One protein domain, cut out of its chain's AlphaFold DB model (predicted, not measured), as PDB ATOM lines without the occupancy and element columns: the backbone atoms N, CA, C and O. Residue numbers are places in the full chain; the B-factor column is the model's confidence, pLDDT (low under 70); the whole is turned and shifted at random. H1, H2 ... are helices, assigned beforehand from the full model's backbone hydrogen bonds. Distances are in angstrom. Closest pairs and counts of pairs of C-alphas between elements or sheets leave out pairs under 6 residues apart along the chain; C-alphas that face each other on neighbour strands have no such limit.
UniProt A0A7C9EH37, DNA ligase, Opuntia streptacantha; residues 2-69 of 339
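Overview. This is residues 2 to 69 of the 339 residues of the protein "DNA ligase" of Opuntia streptacantha (UniProt A0A7C9EH37). A long stretch with no named element, residues 2 to 16, leads into a helical hairpin of H1 and H2; the shorter H3 then folds back near H2. The printed part has 68 residues with three named helices, H1, H2, H3 in chain order, and no named strand: all helix. It is only just compact, close to loose, with a radius of gyration of the C-alphas of 12.8 A and spans of 35 by 31 by 26 A.

Along the chain. Find C-alpha 17 at (73.421, 119.840, 55.641); H1 runs from there to residue 29, 18.5 A. H2, residues 35 to 49, covers 21.6 A. H3, residues 54 to 62, ends at C-alpha 62, (77.209, 123.722, 69.398), after 12.3 A.

Arrangement. Look at Ile 27 and Lys 39: H1 and H2 touch there, closest C-alphas 5.5 A apart, at a shallow tilt of 13 degrees, opposite ways. H2 and H3 are close but not clearly touching, closest C-alphas Leu 47 and Pro 55 at 5.8 A. H1 and H3 are apart. Every O i to N i+4 pair is within hydrogen-bond range in H1, H2 and H3.

Size, cuts and confidence. The printed part has no cut, and both links are tight. In this model, residues 2 to 11 and 64 to 66 have pLDDT under 70.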
ATOM      1  N   ARG A   2      67.676 113.499  79.651       32.16
ATOM      2  CA  ARG A   2      66.986 112.364  79.016       32.16
ATOM      3  C   ARG A   2      66.144 112.914  77.862       32.16
ATOM      4  O   ARG A   2      65.438 113.902  78.062       32.16
ATOM      5  N   ARG A   3      66.248 112.316  76.667       48.03
ATOM      6  CA  ARG A   3      65.304 112.569  75.568       48.03
ATOM      7  C   ARG A   3      63.914 112.287  76.133       48.03
ATOM      8  O   ARG A   3      63.624 111.150  76.486       48.03
ATOM      9  N   SER A   4      63.099 113.329  76.290       46.34
ATOM     10  CA  SER A   4      61.675 113.137  76.525       46.34
ATOM     11  C   SER A   4      61.164 112.335  75.336       46.34
ATOM     12  O   SER A   4      61.322 112.757  74.190       46.34
ATOM     13  N   SER A   5      60.644 111.146  75.613       46.72
ATOM     14  CA  SER A   5      59.987 110.256  74.665       46.72
ATOM     15  C   SER A   5      58.634 110.844  74.262       46.72
ATOM     16  O   SER A   5      57.590 110.247  74.495       46.72
ATOM     17  N   GLN A   6      58.637 112.056  73.707       51.53
ATOM     18  CA  GLN A   6      57.493 112.574  72.973       51.53
ATOM     19  C   GLN A   6      57.536 111.920  71.595       51.53
ATOM     20  O   GLN A   6      58.194 112.403  70.674       51.53
ATOM     21  N   THR A   7      56.899 110.756  71.491       47.91
ATOM     22  CA  THR A   7      56.587 110.086  70.230       47.91
ATOM     23  C   THR A   7      55.696 111.018  69.416       47.91
ATOM     24  O   THR A   7      54.490 111.101  69.633       47.91
ATOM     25  N   MET A   8      56.299 111.782  68.507       58.50
ATOM     26  CA  MET A   8      55.536 112.535  67.520       58.50
ATOM     27  C   MET A   8      54.912 111.544  66.536       58.50
ATOM     28  O   MET A   8      55.609 110.679  66.006       58.50
ATOM     29  N   ILE A   9      53.603 111.680  66.305       65.00
ATOM     30  CA  ILE A   9      52.807 110.824  65.405       65.00
ATOM     31  C   ILE A   9      53.393 110.822  63.982       65.00
ATOM     32  O   ILE A   9      53.359 109.806  63.296       65.00
ATOM     33  N   HIS A  10      54.031 111.925  63.578       68.00
ATOM     34  CA  HIS A  10      54.839 112.009  62.367       68.00
ATOM     35  C   HIS A  10      56.288 112.346  62.710       68.00
ATOM     36  O   HIS A  10      56.572 113.343  63.382       68.00
ATOM     37  N   LYS A  11      57.217 111.521  62.215       68.62
ATOM     38  CA  LYS A  11      58.638 111.855  62.256       68.62
ATOM     39  C   LYS A  11      58.878 113.071  61.352       68.62
ATOM     40  O   LYS A  11      58.395 113.078  60.219       68.62
ATOM     41  N   PRO A  12      59.596 114.098  61.828       80.31
ATOM     42  CA  PRO A  12      59.995 115.213  60.978       80.31
ATOM     43  C   PRO A  12      60.894 114.715  59.830       80.31
ATOM     44  O   PRO A  12      61.527 113.664  59.964       80.31
ATOM     45  N   PRO A  13      60.974 115.459  58.711       84.56
ATOM     46  CA  PRO A  13      61.843 115.093  57.600       84.56
ATOM     47  C   PRO A  13      63.313 115.035  58.047       84.56
ATOM     48  O   PRO A  13      63.695 115.802  58.944       84.56
ATOM     49  N   PRO A  14      64.132 114.174  57.412       88.31
ATOM     50  CA  PRO A  14      65.537 114.017  57.764       88.31
ATOM     51  C   PRO A  14      66.290 115.344  57.643       88.31
ATOM     52  O   PRO A  14      65.937 116.231  56.854       88.31
ATOM     53  N   LEU A  15      67.329 115.498  58.462       91.94
ATOM     54  CA  LEU A  15      68.156 116.694  58.446       91.94
ATOM     55  C   LEU A  15      69.008 116.737  57.173       91.94
ATOM     56  O   LEU A  15      69.653 115.765  56.800       91.94
ATOM     57  N   THR A  16      69.042 117.898  56.522       94.12
ATOM     58  CA  THR A  16      69.961 118.173  55.412       94.12
ATOM     59  C   THR A  16      71.067 119.114  55.877       94.12
ATOM     60  O   THR A  16      70.838 119.984  56.724       94.12
ATOM     61  N   VAL A  17      72.267 118.984  55.301       92.88
ATOM     62  CA  VAL A  17      73.421 119.840  55.641       92.88
ATOM     63  C   VAL A  17      73.079 121.321  55.464       92.88
ATOM     64  O   VAL A  17      73.352 122.126  56.355       92.88
ATOM     65  N   ALA A  18      72.398 121.672  54.368       93.94
ATOM     66  CA  ALA A  18      71.956 123.038  54.093       93.94
ATOM     67  C   ALA A  18      71.036 123.587  55.199       93.94
ATOM     68  O   ALA A  18      71.272 124.680  55.714       93.94
ATOM     69  N   LYS A  19      70.039 122.802  55.633       91.94
ATOM     70  CA  LYS A  19      69.096 123.198  56.690       91.94
ATOM     71  C   LYS A  19      69.782 123.358  58.046       91.94
ATOM     72  O   LYS A  19      69.470 124.291  58.792       91.94
ATOM     73  N   VAL A  20      70.716 122.465  58.379       93.56
ATOM     74  CA  VAL A  20      71.503 122.552  59.619       93.56
ATOM     75  C   VAL A  20      72.367 123.816  59.613       93.56
ATOM     76  O   VAL A  20      72.309 124.595  60.566       93.56
ATOM     77  N   LEU A  21      73.099 124.069  58.521       92.69
ATOM     78  CA  LEU A  21      73.947 125.252  58.368       92.69
ATOM     79  C   LEU A  21      73.137 126.551  58.441       92.69
ATOM     80  O   LEU A  21      73.521 127.486  59.147       92.69
ATOM     81  N   GLU A  22      71.999 126.613  57.754       93.81
ATOM     82  CA  GLU A  22      71.106 127.767  57.799       93.81
ATOM     83  C   GLU A  22      70.587 128.019  59.221       93.81
ATOM     84  O   GLU A  22      70.620 129.150  59.711       93.81
ATOM     85  N   THR A  23      70.175 126.962  59.924       93.06
ATOM     86  CA  THR A  23      69.703 127.068  61.310       93.06
ATOM     87  C   THR A  23      70.809 127.579  62.237       93.06
ATOM     88  O   THR A  23      70.555 128.446  63.074       93.06
ATOM     89  N   PHE A  24      72.054 127.122  62.067       92.69
ATOM     90  CA  PHE A  24      73.203 127.637  62.820       92.69
ATOM     91  C   PHE A  24      73.517 129.102  62.496       92.69
ATOM     92  O   PHE A  24      73.741 129.888  63.419       92.69
ATOM     93  N   ARG A  25      73.455 129.506  61.221       92.25
ATOM     94  CA  ARG A  25      73.599 130.915  60.814       92.25
ATOM     95  C   ARG A  25      72.515 131.795  61.446       92.25
ATOM     96  O   ARG A  25      72.830 132.882  61.927       92.25
ATOM     97  N   ARG A  26      71.266 131.319  61.516       92.25
ATOM     98  CA  ARG A  26      70.171 132.008  62.225       92.25
ATOM     99  C   ARG A  26      70.481 132.136  63.721       92.25
ATOM    100  O   ARG A  26      70.510 133.248  64.233       92.25
ATOM    101  N   ILE A  27      70.836 131.040  64.402       91.75
ATOM    102  CA  ILE A  27      71.228 131.042  65.829       91.75
ATOM    103  C   ILE A  27      72.366 132.038  66.116       91.75
ATOM    104  O   ILE A  27      72.361 132.695  67.163       91.75
ATOM    105  N   ALA A  28      73.343 132.148  65.213       90.00
ATOM    106  CA  ALA A  28      74.468 133.070  65.350       90.00
ATOM    107  C   ALA A  28      74.041 134.546  65.244       90.00
ATOM    108  O   ALA A  28      74.548 135.369  66.008       90.00
ATOM    109  N   LYS A  29      73.096 134.864  64.350       91.75
ATOM    110  CA  LYS A  29      72.569 136.225  64.142       91.75
ATOM    111  C   LYS A  29      71.623 136.688  65.256       91.75
ATOM    112  O   LYS A  29      71.557 137.889  65.522       91.75
ATOM    113  N   GLU A  30      70.957 135.768  65.961       91.06
ATOM    114  CA  GLU A  30      69.999 136.167  66.999       91.06
ATOM    115  C   GLU A  30      70.659 136.895  68.177       91.06
ATOM    116  O   GLU A  30      71.556 136.381  68.858       91.06
ATOM    117  N   SER A  31      70.152 138.093  68.461       89.06
ATOM    118  CA  SER A  31      70.602 138.990  69.526       89.06
ATOM    119  C   SER A  31      69.412 139.731  70.159       89.06
ATOM    120  O   SER A  31      68.275 139.595  69.711       89.06
ATOM    121  N   GLY A  32      69.643 140.449  71.263       90.38
ATOM    122  CA  GLY A  32      68.600 141.214  71.959       90.38
ATOM    123  C   GLY A  32      67.770 140.423  72.982       90.38
ATOM    124  O   GLY A  32      68.122 139.306  73.389       90.38
ATOM    125  N   LYS A  33      66.670 141.037  73.441       85.94
ATOM    126  CA  LYS A  33      65.761 140.479  74.460       85.94
ATOM    127  C   LYS A  33      65.105 139.197  73.925       85.94
ATOM    128  O   LYS A  33      64.731 139.125  72.761       85.94
ATOM    129  N   ASN A  34      65.010 138.163  74.758       88.06
ATOM    130  CA  ASN A  34      64.510 136.817  74.411       88.06
ATOM    131  C   ASN A  34      65.363 136.002  73.416       88.06
ATOM    132  O   ASN A  34      65.000 134.870  73.093       88.06
ATOM    133  N   SER A  35      66.527 136.498  72.976       90.44
ATOM    134  CA  SER A  35      67.416 135.754  72.066       90.44
ATOM    135  C   SER A  35      67.845 134.393  72.625       90.44
ATOM    136  O   SER A  35      67.910 133.416  71.883       90.44
ATOM    137  N   LYS A  36      68.068 134.287  73.941       90.56
ATOM    138  CA  LYS A  36      68.417 133.019  74.605       90.56
ATOM    139  C   LYS A  36      67.352 131.938  74.394       90.56
ATOM    140  O   LYS A  36      67.706 130.799  74.110       90.56
ATOM    141  N   GLU A  37      66.075 132.294  74.504       92.19
ATOM    142  CA  GLU A  37      64.971 131.338  74.369       92.19
ATOM    143  C   GLU A  37      64.768 130.921  72.911       92.19
ATOM    144  O   GLU A  37      64.678 129.732  72.609       92.19
ATOM    145  N   LYS A  38      64.837 131.876  71.976       91.69
ATOM    146  CA  LYS A  38      64.806 131.581  70.535       91.69
ATOM    147  C   LYS A  38      65.919 130.610  70.126       91.69
ATOM    148  O   LYS A  38      65.656 129.620  69.447       91.69
ATOM    149  N   LYS A  39      67.153 130.834  70.601       92.69
ATOM    150  CA  LYS A  39      68.291 129.931  70.343       92.69
ATOM    151  C   LYS A  39      68.035 128.523  70.883       92.69
ATOM    152  O   LYS A  39      68.273 127.557  70.162       92.69
ATOM    153  N   LYS A  40      67.508 128.397  72.107       90.88
ATOM    154  CA  LYS A  40      67.124 127.093  72.677       90.88
ATOM    155  C   LYS A  40      66.070 126.387  71.824       90.88
ATOM    156  O   LYS A  40      66.214 125.194  71.575       90.88
ATOM    157  N   ASN A  41      65.065 127.112  71.337       91.62
ATOM    158  CA  ASN A  41      64.004 126.547  70.503       91.62
ATOM    159  C   ASN A  41      64.533 126.026  69.160       91.62
ATOM    160  O   ASN A  41      64.195 124.909  68.771       91.62
ATOM    161  N   HIS A  42      65.426 126.766  68.493       91.81
ATOM    162  CA  HIS A  42      66.078 126.288  67.267       91.81
ATOM    163  C   HIS A  42      66.919 125.027  67.503       91.81
ATOM    164  O   HIS A  42      66.830 124.073  66.734       91.81
ATOM    165  N   VAL A  43      67.694 124.987  68.592       91.38
ATOM    166  CA  VAL A  43      68.482 123.798  68.958       91.38
ATOM    167  C   VAL A  43      67.570 122.612  69.277       91.38
ATOM    168  O   VAL A  43      67.829 121.500  68.820       91.38
ATOM    169  N   ARG A  44      66.471 122.832  70.010       90.56
ATOM    170  CA  ARG A  44      65.483 121.788  70.310       90.56
ATOM    171  C   ARG A  44      64.878 121.216  69.029       90.56
ATOM    172  O   ARG A  44      64.801 119.999  68.910       90.56
ATOM    173  N   ALA A  45      64.514 122.066  68.070       89.81
ATOM    174  CA  ALA A  45      63.975 121.630  66.783       89.81
ATOM    175  C   ALA A  45      64.958 120.728  66.013       89.81
ATOM    176  O   ALA A  45      64.553 119.686  65.504       89.81
ATOM    177  N   LEU A  46      66.253 121.075  65.993       91.62
ATOM    178  CA  LEU A  46      67.285 120.229  65.382       91.62
ATOM    179  C   LEU A  46      67.415 118.874  66.092       91.62
ATOM    180  O   LEU A  46      67.444 117.841  65.437       91.62
ATOM    181  N   LEU A  47      67.445 118.855  67.427       90.31
ATOM    182  CA  LEU A  47      67.618 117.616  68.202       90.31
ATOM    183  C   LEU A  47      66.414 116.664  68.137       90.31
ATOM    184  O   LEU A  47      66.586 115.454  68.321       90.31
ATOM    185  N   VAL A  48      65.215 117.209  67.911       90.06
ATOM    186  CA  VAL A  48      63.982 116.437  67.692       90.06
ATOM    187  C   VAL A  48      63.978 115.791  66.307       90.06
ATOM    188  O   VAL A  48      63.518 114.662  66.179       90.06
ATOM    189  N   ALA A  49      64.515 116.475  65.293       88.75
ATOM    190  CA  ALA A  49      64.628 115.932  63.940       88.75
ATOM    191  C   ALA A  49      65.833 115.005  63.728       88.75
ATOM    192  O   ALA A  49      65.845 114.243  62.769       88.75
ATOM    193  N   ALA A  50      66.824 115.059  64.617       90.62
ATOM    194  CA  ALA A  50      68.058 114.300  64.492       90.62
ATOM    195  C   ALA A  50      67.891 112.794  64.787       90.62
ATOM    196  O   ALA A  50      67.372 112.401  65.844       90.62
ATOM    197  N   CYS A  51      68.430 111.954  63.907       87.88
ATOM    198  CA  CYS A  51      68.434 110.494  63.990       87.88
ATOM    199  C   CYS A  51      69.833 109.934  64.315       87.88
ATOM    200  O   CYS A  51      70.853 110.590  64.121       87.88
ATOM    201  N   ASP A  52      69.877 108.719  64.870       88.56
ATOM    202  CA  ASP A  52      71.101 107.938  65.098       88.56
ATOM    203  C   ASP A  52      72.249 108.708  65.779       88.56
ATOM    204  O   ASP A  52      72.169 109.065  66.960       88.56
ATOM    205  N   CYS A  53      73.338 108.954  65.044       89.00
ATOM    206  CA  CYS A  53      74.539 109.623  65.526       89.00
ATOM    207  C   CYS A  53      74.502 111.153  65.356       89.00
ATOM    208  O   CYS A  53      75.337 111.843  65.949       89.00
ATOM    209  N   GLU A  54      73.530 111.712  64.629       91.12
ATOM    210  CA  GLU A  54      73.424 113.150  64.360       91.12
ATOM    211  C   GLU A  54      73.355 114.008  65.637       91.12
ATOM    212  O   GLU A  54      74.102 114.988  65.722       91.12
ATOM    213  N   PRO A  55      72.569 113.660  66.686       90.50
ATOM    214  CA  PRO A  55      72.499 114.471  67.903       90.50
ATOM    215  C   PRO A  55      73.865 114.647  68.576       90.50
ATOM    216  O   PRO A  55      74.162 115.715  69.112       90.50
ATOM    217  N   LYS A  56      74.720 113.616  68.528       89.38
ATOM    218  CA  LYS A  56      76.070 113.644  69.107       89.38
ATOM    219  C   LYS A  56      76.935 114.695  68.412       89.38
ATOM    220  O   LYS A  56      77.603 115.470  69.093       89.38
ATOM    221  N   TYR A  57      76.916 114.735  67.080       89.50
ATOM    222  CA  TYR A  57      77.701 115.701  66.309       89.50
ATOM    223  C   TYR A  57      77.107 117.110  66.370       89.50
ATOM    224  O   TYR A  57      77.861 118.063  66.534       89.50
ATOM    225  N   LEU A  58      75.777 117.254  66.365       90.25
ATOM    226  CA  LEU A  58      75.111 118.548  66.549       90.25
ATOM    227  C   LEU A  58      75.461 119.187  67.899       90.25
ATOM    228  O   LEU A  58      75.797 120.368  67.952       90.25
ATOM    229  N   ILE A  59      75.438 118.409  68.986       88.38
ATOM    230  CA  ILE A  59      75.827 118.900  70.317       88.38
ATOM    231  C   ILE A  59      77.308 119.300  70.335       88.38
ATOM    232  O   ILE A  59      77.639 120.359  70.861       88.38
ATOM    233  N   ARG A  60      78.196 118.503  69.726       89.00
ATOM    234  CA  ARG A  60      79.627 118.842  69.623       89.00
ATOM    235  C   ARG A  60      79.858 120.141  68.849       89.00
ATOM    236  O   ARG A  60      80.603 120.987  69.322       89.00
ATOM    237  N   LEU A  61      79.178 120.333  67.716       87.88
ATOM    238  CA  LEU A  61      79.253 121.572  66.931       87.88
ATOM    239  C   LEU A  61      78.779 122.794  67.735       87.88
ATOM    240  O   LEU A  61      79.365 123.869  67.627       87.88
ATOM    241  N   LEU A  62      77.751 122.636  68.574       84.44
ATOM    242  CA  LEU A  62      77.209 123.722  69.398       84.44
ATOM    243  C   LEU A  62      78.086 124.084  70.604       84.44
ATOM    244  O   LEU A  62      78.118 125.248  71.003       84.44
ATOM    245  N   LEU A  63      78.781 123.116  71.204       79.69
ATOM    246  CA  LEU A  63      79.507 123.313  72.463       79.69
ATOM    247  C   LEU A  63      80.843 124.056  72.322       79.69
ATOM    248  O   LEU A  63      81.536 124.209  73.323       79.69
ATOM    249  N   LYS A  64      81.219 124.537  71.127       64.62
ATOM    250  CA  LYS A  64      82.534 125.146  70.808       64.62
ATOM    251  C   LYS A  64      83.761 124.278  71.135       64.62
ATOM    252  O   LYS A  64      84.866 124.624  70.724       64.62
ATOM    253  N   ASP A  65      83.582 123.147  71.809       56.22
ATOM    254  CA  ASP A  65      84.576 122.105  71.958       56.22
ATOM    255  C   ASP A  65      84.774 121.410  70.615       56.22
ATOM    256  O   ASP A  65      83.815 120.987  69.968       56.22
ATOM    257  N   LYS A  66      86.043 121.315  70.199       67.88
ATOM    258  CA  LYS A  66      86.486 120.709  68.935       67.88
ATOM    259  C   LYS A  66      85.662 119.452  68.654       67.88
ATOM    260  O   LYS A  66      85.524 118.623  69.543       67.88
ATOM    261  N   LEU A  67      85.186 119.262  67.423       81.62
ATOM    262  CA  LEU A  67      84.346 118.132  66.973       81.62
ATOM    263  C   LEU A  67      84.900 116.728  67.356       81.62
ATOM    264  O   LEU A  67      84.169 115.732  67.329       81.62
ATOM    265  N   ARG A  68      86.180 116.667  67.769       82.25
ATOM    266  CA  ARG A  68      86.953 115.494  68.219       82.25
ATOM    267  C   ARG A  68      86.870 114.351  67.212       82.25
ATOM    268  O   ARG A  68      86.643 113.206  67.587       82.25
ATOM    269  N   ILE A  69      87.008 114.700  65.937       86.56
ATOM    270  CA  ILE A  69      87.063 113.751  64.816       86.56
ATOM    271  C   ILE A  69      88.497 113.372  64.440       86.56
ATOM    272  O   ILE A  69      88.685 112.542  63.567       86.56
TER     273      ILE A  69